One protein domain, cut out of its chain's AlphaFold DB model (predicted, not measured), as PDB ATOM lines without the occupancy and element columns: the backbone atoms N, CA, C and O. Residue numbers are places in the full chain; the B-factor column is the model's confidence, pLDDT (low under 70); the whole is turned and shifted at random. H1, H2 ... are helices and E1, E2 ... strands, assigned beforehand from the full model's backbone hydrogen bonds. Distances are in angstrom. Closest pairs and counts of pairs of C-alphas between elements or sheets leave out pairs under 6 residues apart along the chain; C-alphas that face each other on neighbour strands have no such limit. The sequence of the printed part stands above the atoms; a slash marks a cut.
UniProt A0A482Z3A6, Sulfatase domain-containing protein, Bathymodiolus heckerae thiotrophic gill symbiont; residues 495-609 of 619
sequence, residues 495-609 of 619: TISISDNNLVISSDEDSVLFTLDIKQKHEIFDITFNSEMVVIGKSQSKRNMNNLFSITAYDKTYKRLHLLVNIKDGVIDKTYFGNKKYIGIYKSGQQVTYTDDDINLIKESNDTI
ATOM      1  N   THR A 495     176.795 151.970 160.763       91.12
ATOM      2  CA  THR A 495     177.326 151.335 161.965       91.12
ATOM      3  C   THR A 495     176.188 150.798 162.829       91.12
ATOM      4  O   THR A 495     175.159 151.440 163.029       91.12
ATOM      5  N   ILE A 496     176.367 149.573 163.315       92.31
ATOM      6  CA  ILE A 496     175.383 148.781 164.048       92.31
ATOM      7  C   ILE A 496     176.023 148.375 165.366       92.31
ATOM      8  O   ILE A 496     177.052 147.697 165.376       92.31
ATOM      9  N   SER A 497     175.404 148.750 166.474       91.38
ATOM     10  CA  SER A 497     175.857 148.380 167.813       91.38
ATOM     11  C   SER A 497     174.669 148.093 168.727       91.38
ATOM     12  O   SER A 497     173.518 148.349 168.376       91.38
ATOM     13  N   ILE A 498     174.932 147.515 169.897       89.94
ATOM     14  CA  ILE A 498     173.925 147.343 170.945       89.94
ATOM     15  C   ILE A 498     174.345 148.190 172.142       89.94
ATOM     16  O   ILE A 498     175.454 148.032 172.647       89.94
ATOM     17  N   SER A 499     173.449 149.063 172.601       88.38
ATOM     18  CA  SER A 499     173.610 149.853 173.826       88.38
ATOM     19  C   SER A 499     172.317 149.810 174.623       88.38
ATOM     20  O   SER A 499     171.244 150.015 174.059       88.38
ATOM     21  N   ASP A 500     172.399 149.528 175.922       87.12
ATOM     22  CA  ASP A 500     171.253 149.517 176.846       87.12
ATOM     23  C   ASP A 500     170.049 148.708 176.341       87.12
ATOM     24  O   ASP A 500     168.903 149.149 176.402       87.12
ATOM     25  N   ASN A 501     170.317 147.506 175.817       86.00
ATOM     26  CA  ASN A 501     169.299 146.608 175.262       86.00
ATOM     27  C   ASN A 501     168.535 147.199 174.051       86.00
ATOM     28  O   ASN A 501     167.442 146.747 173.707       86.00
ATOM     29  N   ASN A 502     169.139 148.179 173.378       87.38
ATOM     30  CA  ASN A 502     168.671 148.747 172.122       87.38
ATOM     31  C   ASN A 502     169.681 148.467 171.016       87.38
ATOM     32  O   ASN A 502     170.887 148.635 171.197       87.38
ATOM     33  N   LEU A 503     169.176 148.090 169.846       88.25
ATOM     34  CA  LEU A 503     169.952 148.094 168.620       88.25
ATOM     35  C   LEU A 503     170.096 149.545 168.153       88.25
ATOM     36  O   LEU A 503     169.099 150.195 167.841       88.25
ATOM     37  N   VAL A 504     171.324 150.043 168.110       88.38
ATOM     38  CA  VAL A 504     171.673 151.399 167.687       88.38
ATOM     39  C   VAL A 504     172.198 151.340 166.260       88.38
ATOM     40  O   VAL A 504     173.095 150.554 165.955       88.38
ATOM     41  N   ILE A 505     171.620 152.164 165.386       86.81
ATOM     42  CA  ILE A 505     172.035 152.296 163.991       86.81
ATOM     43  C   ILE A 505     172.484 153.743 163.752       86.81
ATOM     44  O   ILE A 505     171.694 154.680 163.918       86.81
ATOM     45  N   SER A 506     173.740 153.920 163.353       84.69
ATOM     46  CA  SER A 506     174.390 155.207 163.073       84.69
ATOM     47  C   SER A 506     175.008 155.241 161.668       84.69
ATOM     48  O   SER A 506     175.052 154.218 160.982       84.69
ATOM     49  N   SER A 507     175.434 156.426 161.236       81.62
ATOM     50  CA  SER A 507     176.183 156.697 159.996       81.62
ATOM     51  C   SER A 507     177.416 157.526 160.364       81.62
ATOM     52  O   SER A 507     177.409 158.154 161.425       81.62
ATOM     53  N   ASP A 508     178.469 157.547 159.549       67.69
ATOM     54  CA  ASP A 508     179.724 158.213 159.929       67.69
ATOM     55  C   ASP A 508     179.566 159.743 160.061       67.69
ATOM     56  O   ASP A 508     180.297 160.382 160.818       67.69
ATOM     57  N   GLU A 509     178.553 160.330 159.414       59.94
ATOM     58  CA  GLU A 509     178.197 161.752 159.559       59.94
ATOM     59  C   GLU A 509     177.307 162.057 160.779       59.94
ATOM     60  O   GLU A 509     177.242 163.201 161.230       59.94
ATOM     61  N   ASP A 510     176.628 161.056 161.348       59.16
ATOM     62  CA  ASP A 510     175.601 161.234 162.378       59.16
ATOM     63  C   ASP A 510     175.753 160.229 163.528       59.16
ATOM     64  O   ASP A 510     175.519 159.027 163.378       59.16
ATOM     65  N   SER A 511     176.042 160.749 164.727       59.47
ATOM     66  CA  SER A 511     176.352 159.943 165.922       59.47
ATOM     67  C   SER A 511     175.325 158.845 166.254       59.47
ATOM     68  O   SER A 511     175.725 157.749 166.643       59.47
ATOM     69  N   VAL A 512     174.021 159.094 166.068       63.00
ATOM     70  CA  VAL A 512     172.939 158.094 166.143       63.00
ATOM     71  C   VAL A 512     171.796 158.520 165.223       63.00
ATOM     72  O   VAL A 512     171.293 159.637 165.337       63.00
ATOM     73  N   LEU A 513     171.334 157.624 164.346       70.50
ATOM     74  CA  LEU A 513     170.229 157.910 163.427       70.50
ATOM     75  C   LEU A 513     168.895 157.307 163.892       70.50
ATOM     76  O   LEU A 513     167.864 157.974 163.811       70.50
ATOM     77  N   PHE A 514     168.883 156.074 164.412       76.00
ATOM     78  CA  PHE A 514     167.734 155.541 165.158       76.00
ATOM     79  C   PHE A 514     168.107 154.361 166.060       76.00
ATOM     80  O   PHE A 514     169.137 153.712 165.875       76.00
ATOM     81  N   THR A 515     167.206 154.041 166.993       83.50
ATOM     82  CA  THR A 515     167.291 152.867 167.866       83.50
ATOM     83  C   THR A 515     166.085 151.939 167.702       83.50
ATOM     84  O   THR A 515     165.018 152.355 167.234       83.50
ATOM     85  N   LEU A 516     166.261 150.660 168.039       83.62
ATOM     86  CA  LEU A 516     165.206 149.648 168.081       83.62
ATOM     87  C   LEU A 516     165.317 148.827 169.371       83.62
ATOM     88  O   LEU A 516     166.355 148.214 169.621       83.62
ATOM     89  N   ASP A 517     164.240 148.787 170.155       84.31
ATOM     90  CA  ASP A 517     164.190 148.024 171.406       84.31
ATOM     91  C   ASP A 517     164.325 146.520 171.150       84.31
ATOM     92  O   ASP A 517     163.551 145.944 170.377       84.31
ATOM     93  N   ILE A 518     165.236 145.868 171.871       83.25
ATOM     94  CA  ILE A 518     165.412 144.415 171.832       83.25
ATOM     95  C   ILE A 518     164.524 143.800 172.917       83.25
ATOM     96  O   ILE A 518     164.783 143.942 174.110       83.25
ATOM     97  N   LYS A 519     163.443 143.115 172.537       83.56
ATOM     98  CA  LYS A 519     162.428 142.634 173.501       83.56
ATOM     99  C   LYS A 519     162.580 141.164 173.879       83.56
ATOM    100  O   LYS A 519     162.001 140.720 174.869       83.56
ATOM    101  N   GLN A 520     163.330 140.394 173.102       80.62
ATOM    102  CA  GLN A 520     163.511 138.957 173.283       80.62
ATOM    103  C   GLN A 520     164.986 138.597 173.136       80.62
ATOM    104  O   GLN A 520     165.755 139.285 172.475       80.62
ATOM    105  N   LYS A 521     165.372 137.452 173.710       78.31
ATOM    106  CA  LYS A 521     166.736 136.920 173.576       78.31
ATOM    107  C   LYS A 521     167.120 136.617 172.127       78.31
ATOM    108  O   LYS A 521     168.299 136.572 171.820       78.31
ATOM    109  N   HIS A 522     166.141 136.346 171.270       83.69
ATOM    110  CA  HIS A 522     166.355 136.040 169.863       83.69
ATOM    111  C   HIS A 522     165.419 136.917 169.038       83.69
ATOM    112  O   HIS A 522     164.206 136.702 169.054       83.69
ATOM    113  N   GLU A 523     165.971 137.904 168.339       83.25
ATOM    114  CA  GLU A 523     165.199 138.824 167.505       83.25
ATOM    115  C   GLU A 523     165.910 139.110 166.196       83.25
ATOM    116  O   GLU A 523     167.134 139.173 166.128       83.25
ATOM    117  N   ILE A 524     165.115 139.296 165.145       84.06
ATOM    118  CA  ILE A 524     165.619 139.680 163.835       84.06
ATOM    119  C   ILE A 524     164.948 140.978 163.431       84.06
ATOM    120  O   ILE A 524     163.718 141.046 163.329       84.06
ATOM    121  N   PHE A 525     165.769 141.981 163.155       86.69
ATOM    122  CA  PHE A 525     165.341 143.250 162.595       86.69
ATOM    123  C   PHE A 525     165.596 143.262 161.091       86.69
ATOM    124  O   PHE A 525     166.627 142.787 160.627       86.69
ATOM    125  N   ASP A 526     164.644 143.793 160.332       85.44
ATOM    126  CA  ASP A 526     164.749 144.066 158.901       85.44
ATOM    127  C   ASP A 526     164.492 145.553 158.687       85.44
ATOM    128  O   ASP A 526     163.365 146.041 158.856       85.44
ATOM    129  N   ILE A 527     165.566 146.263 158.358       86.06
ATOM    130  CA  ILE A 527     165.570 147.680 158.037       86.06
ATOM    131  C   ILE A 527     165.668 147.804 156.520       86.06
ATOM    132  O   ILE A 527     166.586 147.284 155.896       86.06
ATOM    133  N   THR A 528     164.697 148.477 155.919       80.62
ATOM    134  CA  THR A 528     164.594 148.645 154.469       80.62
ATOM    135  C   THR A 528     164.987 150.062 154.077       80.62
ATOM    136  O   THR A 528     164.465 151.015 154.654       80.62
ATOM    137  N   PHE A 529     165.834 150.193 153.060       80.81
ATOM    138  CA  PHE A 529     166.309 151.455 152.498       80.81
ATOM    139  C   PHE A 529     165.813 151.631 151.058       80.81
ATOM    140  O   PHE A 529     165.629 150.655 150.321       80.81
ATOM    141  N   ASN A 530     165.593 152.881 150.654       71.44
ATOM    142  CA  ASN A 530     165.421 153.245 149.248       71.44
ATOM    143  C   ASN A 530     166.790 153.378 148.540       71.44
ATOM    144  O   ASN A 530     167.842 153.157 149.136       71.44
ATOM    145  N   SER A 531     166.786 153.743 147.256       70.19
ATOM    146  CA  SER A 531     168.009 153.931 146.454       70.19
ATOM    147  C   SER A 531     168.889 155.101 146.912       70.19
ATOM    148  O   SER A 531     170.080 155.130 146.613       70.19
ATOM    149  N   GLU A 532     168.306 156.062 147.629       72.62
ATOM    150  CA  GLU A 532     169.007 157.194 148.245       72.62
ATOM    151  C   GLU A 532     169.586 156.810 149.613       72.62
ATOM    152  O   GLU A 532     170.035 157.684 150.328       72.62
ATOM    153  N   MET A 533     169.580 155.525 149.999       79.50
ATOM    154  CA  MET A 533     170.024 155.052 151.316       79.50
ATOM    155  C   MET A 533     169.232 155.632 152.487       79.50
ATOM    156  O   MET A 533     169.693 155.598 153.623       79.50
ATOM    157  N   VAL A 534     168.004 156.093 152.254       77.56
ATOM    158  CA  VAL A 534     167.124 156.523 153.337       77.56
ATOM    159  C   VAL A 534     166.249 155.369 153.807       77.56
ATOM    160  O   VAL A 534     165.719 154.601 152.999       77.56
ATOM    161  N   VAL A 535     166.071 155.250 155.122       76.94
ATOM    162  CA  VAL A 535     165.236 154.214 155.736       76.94
ATOM    163  C   VAL A 535     163.766 154.466 155.422       76.94
ATOM    164  O   VAL A 535     163.213 155.506 155.754       76.94
ATOM    165  N   ILE A 536     163.121 153.463 154.833       67.75
ATOM    166  CA  ILE A 536     161.703 153.480 154.445       67.75
ATOM    167  C   ILE A 536     160.872 152.416 155.169       67.75
ATOM    168  O   ILE A 536     159.672 152.284 154.937       67.75
ATOM    169  N   GLY A 537     161.501 151.607 156.020       71.56
ATOM    170  CA  GLY A 537     160.800 150.592 156.791       71.56
ATOM    171  C   GLY A 537     161.677 149.970 157.861       71.56
ATOM    172  O   GLY A 537     162.865 149.746 157.654       71.56
ATOM    173  N   LYS A 538     161.068 149.668 159.005       80.44
ATOM    174  CA  LYS A 538     161.676 148.921 160.107       80.44
ATOM    175  C   LYS A 538     160.675 147.852 160.516       80.44
ATOM    176  O   LYS A 538     159.523 148.167 160.816       80.44
ATOM    177  N   SER A 539     161.071 146.589 160.473       74.75
ATOM    178  CA  SER A 539     160.192 145.487 160.855       74.75
ATOM    179  C   SER A 539     160.929 144.453 161.685       74.75
ATOM    180  O   SER A 539     162.119 144.219 161.501       74.75
ATOM    181  N   GLN A 540     160.197 143.834 162.604       72.94
ATOM    182  CA  GLN A 540     160.689 142.725 163.404       72.94
ATOM    183  C   GLN A 540     160.160 141.419 162.804       72.94
ATOM    184  O   GLN A 540     158.948 141.240 162.645       72.94
ATOM    185  N   SER A 541     161.056 140.503 162.448       62.62
ATOM    186  CA  SER A 541     160.696 139.217 161.851       62.62
ATOM    187  C   SER A 541     160.609 138.122 162.912       62.62
ATOM    188  O   SER A 541     161.525 137.936 163.705       62.62
ATOM    189  N   LYS A 542     159.516 137.347 162.888       53.06
ATOM    190  CA  LYS A 542     159.336 136.126 163.702       53.06
ATOM    191  C   LYS A 542     159.824 134.845 163.000       53.06
ATOM    192  O   LYS A 542     159.548 133.747 163.474       53.06
ATOM    193  N   ARG A 543     160.437 134.943 161.811       53.66
ATOM    194  CA  ARG A 543     160.820 133.767 161.005       53.66
ATOM    195  C   ARG A 543     162.158 133.170 161.477       53.66
ATOM    196  O   ARG A 543     163.015 133.881 161.981       53.66
ATOM    197  N   ASN A 544     162.336 131.862 161.270       52.16
ATOM    198  CA  ASN A 544     163.555 131.109 161.599       52.16
ATOM    199  C   ASN A 544     164.686 131.389 160.573       52.16
ATOM    200  O   ASN A 544     164.408 131.460 159.371       52.16
ATOM    201  N   MET A 545     165.943 131.533 161.033       48.31
ATOM    202  CA  MET A 545     167.118 132.004 160.265       48.31
ATOM    203  C   MET A 545     167.315 131.297 158.919       48.31
ATOM    204  O   MET A 545     167.588 131.952 157.914       48.31
ATOM    205  N   ASN A 546     167.129 129.976 158.871       49.66
ATOM    206  CA  ASN A 546     167.398 129.197 157.659       49.66
ATOM    207  C   ASN A 546     166.464 129.552 156.489       49.66
ATOM    208  O   ASN A 546     166.867 129.387 155.347       49.66
ATOM    209  N   ASN A 547     165.282 130.125 156.762       49.94
ATOM    210  CA  ASN A 547     164.321 130.580 155.746       49.94
ATOM    211  C   ASN A 547     164.341 132.104 155.503       49.94
ATOM    212  O   ASN A 547     163.640 132.592 154.617       49.94
ATOM    213  N   LEU A 548     165.098 132.873 156.298       52.12
ATOM    214  CA  LEU A 548     165.300 134.320 156.107       52.12
ATOM    215  C   LEU A 548     166.494 134.609 155.199       52.12
ATOM    216  O   LEU A 548     166.423 135.530 154.393       52.12
ATOM    217  N   PHE A 549     167.551 133.798 155.308       51.44
ATOM    218  CA  PHE A 549     168.730 133.869 154.442       51.44
ATOM    219  C   PHE A 549     168.584 133.019 153.163       51.44
ATOM    220  O   PHE A 549     169.314 133.242 152.201       51.44
ATOM    221  N   SER A 550     167.603 132.102 153.100       46.41
ATOM    222  CA  SER A 550     167.106 131.499 151.850       46.41
ATOM    223  C   SER A 550     165.827 132.222 151.410       46.41
ATOM    224  O   SER A 550     164.707 131.878 151.795       46.41
ATOM    225  N   ILE A 551     165.986 133.306 150.664       48.72
ATOM    226  CA  ILE A 551     164.935 134.312 150.556       48.72
ATOM    227  C   ILE A 551     163.841 133.860 149.579       48.72
ATOM    228  O   ILE A 551     164.022 133.855 148.363       48.72
ATOM    229  N   THR A 552     162.664 133.513 150.104       41.75
ATOM    230  CA  THR A 552     161.440 133.388 149.302       41.75
ATOM    231  C   THR A 552     160.641 134.693 149.361       41.75
ATOM    232  O   THR A 552     159.971 135.008 150.343       41.75
ATOM    233  N   ALA A 553     160.792 135.452 148.270       49.06
ATOM    234  CA  ALA A 553     159.905 136.461 147.688       49.06
ATOM    235  C   ALA A 553     159.173 137.427 148.642       49.06
ATOM    236  O   ALA A 553     158.084 137.114 149.103       49.06
ATOM    237  N   TYR A 554     159.696 138.654 148.797       43.53
ATOM    238  CA  TYR A 554     158.852 139.847 149.024       43.53
ATOM    239  C   TYR A 554     159.422 141.181 148.494       43.53
ATOM    240  O   TYR A 554     158.737 142.193 148.586       43.53
ATOM    241  N   ASP A 555     160.607 141.203 147.872       47.25
ATOM    242  CA  ASP A 555     161.025 142.318 147.010       47.25
ATOM    243  C   ASP A 555     161.323 141.785 145.603       47.25
ATOM    244  O   ASP A 555     162.380 141.212 145.340       47.25
ATOM    245  N   LYS A 556     160.331 141.887 144.712       43.19
ATOM    246  CA  LYS A 556     160.453 141.467 143.306       43.19
ATOM    247  C   LYS A 556     161.128 142.520 142.433       43.19
ATOM    248  O   LYS A 556     161.498 142.206 141.306       43.19
ATOM    249  N   THR A 557     161.270 143.745 142.937       49.75
ATOM    250  CA  THR A 557     161.776 144.876 142.153       49.75
ATOM    251  C   THR A 557     163.283 145.042 142.255       49.75
ATOM    252  O   THR A 557     163.853 145.732 141.417       49.75
ATOM    253  N   TYR A 558     163.918 144.412 143.252       53.56
ATOM    254  CA  TYR A 558     165.358 144.500 143.527       53.56
ATOM    255  C   TYR A 558     165.853 145.935 143.704       53.56
ATOM    256  O   TYR A 558     167.034 146.186 143.571       53.56
ATOM    257  N   LYS A 559     164.977 146.900 143.996       57.75
ATOM    258  CA  LYS A 559     165.368 148.310 144.148       57.75
ATOM    259  C   LYS A 559     165.571 148.725 145.598       57.75
ATOM    260  O   LYS A 559     166.052 149.827 145.839       57.75
ATOM    261  N   ARG A 560     165.173 147.887 146.559       73.94
ATOM    262  CA  ARG A 560     165.332 148.181 147.981       73.94
ATOM    263  C   ARG A 560     166.499 147.395 148.543       73.94
ATOM    264  O   ARG A 560     166.707 146.226 148.214       73.94
ATOM    265  N   LEU A 561     167.238 148.061 149.414       82.81
ATOM    266  CA  LEU A 561     168.301 147.441 150.184       82.81
ATOM    267  C   LEU A 561     167.757 147.104 151.564       82.81
ATOM    268  O   LEU A 561     166.922 147.817 152.114       82.81
ATOM    269  N   HIS A 562     168.190 145.974 152.093       86.19
ATOM    270  CA  HIS A 562     167.753 145.445 153.369       86.19
ATOM    271  C   HIS A 562     168.968 145.244 154.254       86.19
ATOM    272  O   HIS A 562     169.884 144.513 153.881       86.19
ATOM    273  N   LEU A 563     168.939 145.857 155.431       89.00
ATOM    274  CA  LEU A 563     169.800 145.496 156.538       89.00
ATOM    275  C   LEU A 563     169.031 144.548 157.453       89.00
ATOM    276  O   LEU A 563     168.115 144.954 158.170       89.00
ATOM    277  N   LEU A 564     169.408 143.276 157.420       88.50
ATOM    278  CA  LEU A 564     168.944 142.282 158.372       88.50
ATOM    279  C   LEU A 564     169.940 142.215 159.525       88.50
ATOM    280  O   LEU A 564     171.129 142.001 159.292       88.50
ATOM    281  N   VAL A 565     169.456 142.351 160.755       89.25
ATOM    282  CA  VAL A 565     170.260 142.216 161.975       89.25
ATOM    283  C   VAL A 565     169.682 141.089 162.813       89.25
ATOM    284  O   VAL A 565     168.551 141.187 163.287       89.25
ATOM    285  N   ASN A 566     170.449 140.013 162.976       87.94
ATOM    286  CA  ASN A 566     170.124 138.906 163.863       87.94
ATOM    287  C   ASN A 566     170.773 139.129 165.227       87.94
ATOM    288  O   ASN A 566     171.999 139.219 165.327       87.94
ATOM    289  N   ILE A 567     169.944 139.180 166.263       86.88
ATOM    290  CA  ILE A 567     170.368 139.308 167.650       86.88
ATOM    291  C   ILE A 567     170.108 137.985 168.355       86.88
ATOM    292  O   ILE A 567     168.992 137.461 168.325       86.88
ATOM    293  N   LYS A 568     171.144 137.468 169.011       86.06
ATOM    294  CA  LYS A 568     171.097 136.236 169.790       86.06
ATOM    295  C   LYS A 568     171.714 136.477 171.155       86.06
ATOM    296  O   LYS A 568     172.833 136.953 171.247       86.06
ATOM    297  N   ASP A 569     170.965 136.171 172.205       85.12
ATOM    298  CA  ASP A 569     171.362 136.338 173.604       85.12
ATOM    299  C   ASP A 569     171.924 137.741 173.915       85.12
ATOM    300  O   ASP A 569     172.861 137.898 174.691       85.12
ATOM    301  N   GLY A 570     171.331 138.773 173.303       78.44
ATOM    302  CA  GLY A 570     171.712 140.175 173.507       78.44
ATOM    303  C   GLY A 570     172.953 140.633 172.734       78.44
ATOM    304  O   GLY A 570     173.377 141.769 172.923       78.44
ATOM    305  N   VAL A 571     173.521 139.799 171.854       86.12
ATOM    306  CA  VAL A 571     174.643 140.167 170.975       86.12
ATOM    307  C   VAL A 571     174.252 140.112 169.499       86.12
ATOM    308  O   VAL A 571     173.371 139.348 169.099       86.12
ATOM    309  N   ILE A 572     174.921 140.923 168.675       88.75
ATOM    310  CA  ILE A 572     174.792 140.866 167.216       88.75
ATOM    311  C   ILE A 572     175.479 139.583 166.739       88.75
ATOM    312  O   ILE A 572     176.704 139.484 166.716       88.75
ATOM    313  N   ASP A 573     174.680 138.591 166.359       87.12
ATOM    314  CA  ASP A 573     175.173 137.308 165.858       87.12
ATOM    315  C   ASP A 573     175.599 137.434 164.393       87.12
ATOM    316  O   ASP A 573     176.703 137.050 164.003       87.12
ATOM    317  N   LYS A 574     174.727 138.021 163.569       87.62
ATOM    318  CA  LYS A 574     174.954 138.142 162.130       87.62
ATOM    319  C   LYS A 574     174.170 139.294 161.531       87.62
ATOM    320  O   LYS A 574     172.989 139.470 161.830       87.62
ATOM    321  N   THR A 575     174.795 140.012 160.610       89.69
ATOM    322  CA  THR A 575     174.137 141.025 159.793       89.69
ATOM    323  C   THR A 575     174.240 140.686 158.316       89.69
ATOM    324  O   THR A 575     175.154 139.989 157.862       89.69
ATOM    325  N   TYR A 576     173.279 141.183 157.554       87.88
ATOM    326  CA  TYR A 576     173.271 141.125 156.103       87.88
ATOM    327  C   TYR A 576     172.815 142.468 155.567       87.88
ATOM    328  O   TYR A 576     171.739 142.918 155.944       87.88
ATOM    329  N   PHE A 577     173.591 143.066 154.672       88.56
ATOM    330  CA  PHE A 577     173.194 144.269 153.958       88.56
ATOM    331  C   PHE A 577     173.162 143.994 152.459       88.56
ATOM    332  O   PHE A 577     174.188 143.655 151.872       88.56
ATOM    333  N   GLY A 578     171.991 144.091 151.836       83.69
ATOM    334  CA  GLY A 578     171.836 143.791 150.415       83.69
ATOM    335  C   GLY A 578     170.390 143.643 149.970       83.69
ATOM    336  O   GLY A 578     169.457 143.936 150.713       83.69
ATOM    337  N   ASN A 579     170.176 143.181 148.742       75.88
ATOM    338  CA  ASN A 579     168.833 142.922 148.234       75.88
ATOM    339  C   ASN A 579     168.286 141.573 148.719       75.88
ATOM    340  O   ASN A 579     169.012 140.641 149.042       75.88
ATOM    341  N   LYS A 580     166.964 141.402 148.711       66.81
ATOM    342  CA  LYS A 580     166.319 140.155 149.152       66.81
ATOM    343  C   LYS A 580     166.451 138.979 148.163       66.81
ATOM    344  O   LYS A 580     165.591 138.106 148.148       66.81
ATOM    345  N   LYS A 581     167.462 138.924 147.293       59.62
ATOM    346  CA  LYS A 581     167.590 137.818 146.329       59.62
ATOM    347  C   LYS A 581     168.962 137.166 146.355       59.62
ATOM    348  O   LYS A 581     169.025 135.989 146.691       59.62
ATOM    349  N   TYR A 582     170.023 137.889 145.988       60.62
ATOM    350  CA  TYR A 582     171.326 137.265 145.705       60.62
ATOM    351  C   TYR A 582     172.559 138.146 145.938       60.62
ATOM    352  O   TYR A 582     173.664 137.624 145.828       60.62
ATOM    353  N   ILE A 583     172.418 139.440 146.244       71.88
ATOM    354  CA  ILE A 583     173.576 140.334 146.393       71.88
ATOM    355  C   ILE A 583     173.498 141.044 147.729       71.88
ATOM    356  O   ILE A 583     172.570 141.809 147.976       71.88
ATOM    357  N   GLY A 584     174.474 140.775 148.586       81.94
ATOM    358  CA  GLY A 584     174.636 141.464 149.852       81.94
ATOM    359  C   GLY A 584     175.915 141.068 150.566       81.94
ATOM    360  O   GLY A 584     176.511 140.033 150.267       81.94
ATOM    361  N   ILE A 585     176.311 141.892 151.524       85.44
ATOM    362  CA  ILE A 585     177.500 141.705 152.344       85.44
ATOM    363  C   ILE A 585     177.063 141.203 153.717       85.44
ATOM    364  O   ILE A 585     176.209 141.791 154.391       85.44
ATOM    365  N   TYR A 586     177.676 140.105 154.141       87.62
ATOM    366  CA  TYR A 586     177.518 139.574 155.485       87.62
ATOM    367  C   TYR A 586     178.642 140.079 156.373       87.62
ATOM    368  O   TYR A 586     179.809 140.003 155.993       87.62
ATOM    369  N   LYS A 587     178.285 140.542 157.568       89.06
ATOM    370  CA  LYS A 587     179.242 140.889 158.616       89.06
ATOM    371  C   LYS A 587     178.744 140.350 159.958       89.06
ATOM    372  O   LYS A 587     177.585 139.962 160.106       89.06
ATOM    373  N   SER A 588     179.648 140.248 160.917       85.62
ATOM    374  CA  SER A 588     179.370 139.779 162.277       85.62
ATOM    375  C   SER A 588     180.406 140.378 163.216       85.62
ATOM    376  O   SER A 588     181.567 140.516 162.828       85.62
ATOM    377  N   GLY A 589     180.008 140.704 164.439       83.62
ATOM    378  CA  GLY A 589     180.874 141.335 165.429       83.62
ATOM    379  C   GLY A 589     180.053 142.029 166.510       83.62
ATOM    380  O   GLY A 589     178.848 142.194 166.354       83.62
ATOM    381  N   GLN A 590     180.698 142.449 167.601       81.00
ATOM    382  CA  GLN A 590     180.032 143.213 168.672       81.00
ATOM    383  C   GLN A 590     179.513 144.573 168.182       81.00
ATOM    384  O   GLN A 590     178.459 145.035 168.610       81.00
ATOM    385  N   GLN A 591     180.255 145.170 167.254       88.81
ATOM    386  CA  GLN A 591     179.867 146.319 166.458       88.81
ATOM    387  C   GLN A 591     180.153 145.967 165.000       88.81
ATOM    388  O   GLN A 591     181.193 145.382 164.689       88.81
ATOM    389  N   VAL A 592     179.216 146.283 164.115       90.75
ATOM    390  CA  VAL A 592     179.325 145.990 162.688       90.75
ATOM    391  C   VAL A 592     179.211 147.283 161.906       90.75
ATOM    392  O   VAL A 592     178.212 147.979 162.031       90.75
ATOM    393  N   THR A 593     180.195 147.558 161.054       91.69
ATOM    394  CA  THR A 593     180.180 148.722 160.164       91.69
ATOM    395  C   THR A 593     180.185 148.271 158.712       91.69
ATOM    396  O   THR A 593     181.018 147.454 158.315       91.69
ATOM    397  N   TYR A 594     179.252 148.795 157.927       91.75
ATOM    398  CA  TYR A 594     179.274 148.806 156.470       91.75
ATOM    399  C   TYR A 594     179.778 150.177 156.036       91.75
ATOM    400  O   TYR A 594     179.164 151.174 156.394       91.75
ATOM    401  N   THR A 595     180.904 150.231 155.335       90.94
ATOM    402  CA  THR A 595     181.504 151.491 154.879       90.94
ATOM    403  C   THR A 595     180.782 152.026 153.645       90.94
ATOM    404  O   THR A 595     180.008 151.313 153.002       90.94
ATOM    405  N   ASP A 596     181.082 153.262 153.263       88.00
ATOM    406  CA  ASP A 596     180.607 153.890 152.025       88.00
ATOM    407  C   ASP A 596     180.929 153.022 150.804       88.00
ATOM    408  O   ASP A 596     180.096 152.851 149.915       88.00
ATOM    409  N   ASP A 597     182.109 152.394 150.791       87.38
ATOM    410  CA  ASP A 597     182.518 151.449 149.748       87.38
ATOM    411  C   ASP A 597     181.619 150.208 149.710       87.38
ATOM    412  O   ASP A 597     181.205 149.783 148.631       87.38
ATOM    413  N   ASP A 598     181.268 149.639 150.872       88.94
ATOM    414  CA  ASP A 598     180.332 148.512 150.941       88.94
ATOM    415  C   ASP A 598     178.963 148.911 150.378       88.94
ATOM    416  O   ASP A 598     178.330 148.152 149.640       88.94
ATOM    417  N   ILE A 599     178.496 150.111 150.723       88.00
ATOM    418  CA  ILE A 599     177.209 150.640 150.276       88.00
ATOM    419  C   ILE A 599     177.216 150.888 148.772       88.00
ATOM    420  O   ILE A 599     176.293 150.448 148.082       88.00
ATOM    421  N   ASN A 600     178.246 151.553 148.254       86.19
ATOM    422  CA  ASN A 600     178.391 151.842 146.833       86.19
ATOM    423  C   ASN A 600     178.495 150.551 146.021       86.19
ATOM    424  O   ASN A 600     177.755 150.391 145.051       86.19
ATOM    425  N   LEU A 601     179.289 149.578 146.480       84.81
ATOM    426  CA  LEU A 601     179.390 148.258 145.854       84.81
ATOM    427  C   LEU A 601     178.023 147.569 145.761       84.81
ATOM    428  O   LEU A 601     177.672 147.002 144.722       84.81
ATOM    429  N   ILE A 602     177.236 147.616 146.839       83.94
ATOM    430  CA  ILE A 602     175.889 147.045 146.858       83.94
ATOM    431  C   ILE A 602     174.951 147.801 145.922       83.94
ATOM    432  O   ILE A 602     174.225 147.148 145.174       83.94
ATOM    433  N   LYS A 603     174.968 149.137 145.914       79.00
ATOM    434  CA  LYS A 603     174.133 149.957 145.020       79.00
ATOM    435  C   LYS A 603     174.437 149.670 143.550       79.00
ATOM    436  O   LYS A 603     173.520 149.327 142.807       79.00
ATOM    437  N   GLU A 604     175.710 149.703 143.161       79.12
ATOM    438  CA  GLU A 604     176.157 149.411 141.794       79.12
ATOM    439  C   GLU A 604     175.745 148.005 141.351       79.12
ATOM    440  O   GLU A 604     175.157 147.823 140.279       79.12
ATOM    441  N   SER A 605     175.995 147.009 142.205       71.62
ATOM    442  CA  SER A 605     175.660 145.609 141.934       71.62
ATOM    443  C   SER A 605     174.151 145.388 141.817       71.62
ATOM    444  O   SER A 605     173.685 144.538 141.055       71.62
ATOM    445  N   ASN A 606     173.366 146.151 142.576       67.31
ATOM    446  CA  ASN A 606     171.914 146.081 142.557       67.31
ATOM    447  C   ASN A 606     171.329 146.722 141.284       67.31
ATOM    448  O   ASN A 606     170.391 146.174 140.703       67.31
ATOM    449  N   ASP A 607     171.941 147.802 140.791       58.72
ATOM    450  CA  ASP A 607     171.594 148.424 139.508       58.72
ATOM    451  C   ASP A 607     171.963 147.536 138.302       58.72
ATOM    452  O   ASP A 607     171.282 147.562 137.271       58.72
ATOM    453  N   THR A 608     172.983 146.674 138.426       55.09
ATOM    454  CA  THR A 608     173.411 145.779 137.331       55.09
ATOM    455  C   THR A 608     172.458 144.598 137.079       55.09
ATOM    456  O   THR A 608     172.448 144.040 135.979       55.09
ATOM    457  N   ILE A 609     171.610 144.213 138.044       51.00
ATOM    458  CA  ILE A 609     170.718 143.033 137.935       51.00
ATOM    459  C   ILE A 609     169.557 143.232 136.931       51.00
ATOM    460  O   ILE A 609     168.835 142.286 136.611       51.00
TER     461      ILE A 609
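This is residues 495 to 609 of the 619 residues of the protein "Sulfatase domain-containing protein" of Bathymodiolus heckerae thiotrophic gill symbiont (UniProt A0A482Z3A6). Two strongly twisted sheets lie face to face as a sandwich, five strands E5, E4, E6, E7, E8 in one and four strands E3, E2, E1, E9 in the other. Helix H2 packs at one end of the larger sheet by E7 and E8, while short H1 and the unnamed stretch 549 to 560 make a wide loop between E5 and E6. The printed part has 115 residues, in the order E1 E2 E3 E4 E5 H1 E6 E7 E8 E9 H2; both sheets are antiparallel and the class is mixed, helices and strands. The whole is compact, with a radius of gyration of the C-alphas of 13.4 A and spans of 39 by 34 by 22 A.

In the larger sheet, E4 is residues 522 to 529 (23.2 A from first to last C-alpha), E5 535 to 541 (16.8 A), E6 561 to 568 (22.8 A), E7 571 to 578 (21.1 A) and E8 584 to 587. In the smaller, E1 is 495 to 499, beginning at C-alpha 495 (177.326, 151.335, 161.965); E2 is 502 to 507 (16.3 A), E3 510 to 517 (19.7 A) and E9 592 to 594. H1 is residues 545 to 548, and H2, 596 to 608 (18.3 A), ends at C-alpha 608 (173.411, 145.779, 137.331).

The larger sheet has edge strands E5 and E8; N 525 and O 565 of E4 and E6 are 2.9 A apart, N 564 and O 576 of E6 and E7 2.8 A, N 528 and O 537 of E4 and E5 2.8 A, and N 577 and O 585 of E7 and E8 2.9 A, each within hydrogen-bond range. E6, E7 and E8 form a meander, each strand the antiparallel neighbour of the one before, as do E1, E2 and E3. E5, H1 and E6 form a split strand-helix-strand unit, two strands running the same way with E4 between them, and its crossover is right-handed. The smaller sheet faces the larger as a sandwich, with the parts that face each other 10.2 A centre to centre and the strands at 32 degrees. In it N 504 and O 497 of E2 and E1 are 2.8 A apart, N 503 and O 516 of E2 and E3 2.8 A, and N 496 and O 592 of E1 and E9 2.8 A. The closest C-alphas of E1 and E7, Ile 498 and Val 571, are 7.2 A apart. E3 and E5 are near each other, with 5 pairs of C-alphas within 10 A. H2 is on the larger sheet, the two making two layers, a helix on one face of a sheet; its closest C-alphas to E8 are those of Ile 602 and Gly 584, 6.5 A. H1 only grazes that sheet. In H2 every O i to N i+4 pair is within range; H1 is too short for one.

The C-alphas of Asp 500 and Thr 608, the two farthest apart, are 39.8 A apart. The printed part has no cut, and the link H1 to E6 is long, 12 residues. Mean pLDDT of the printed part is 75.7, with residues 541 to 559 among those under 70.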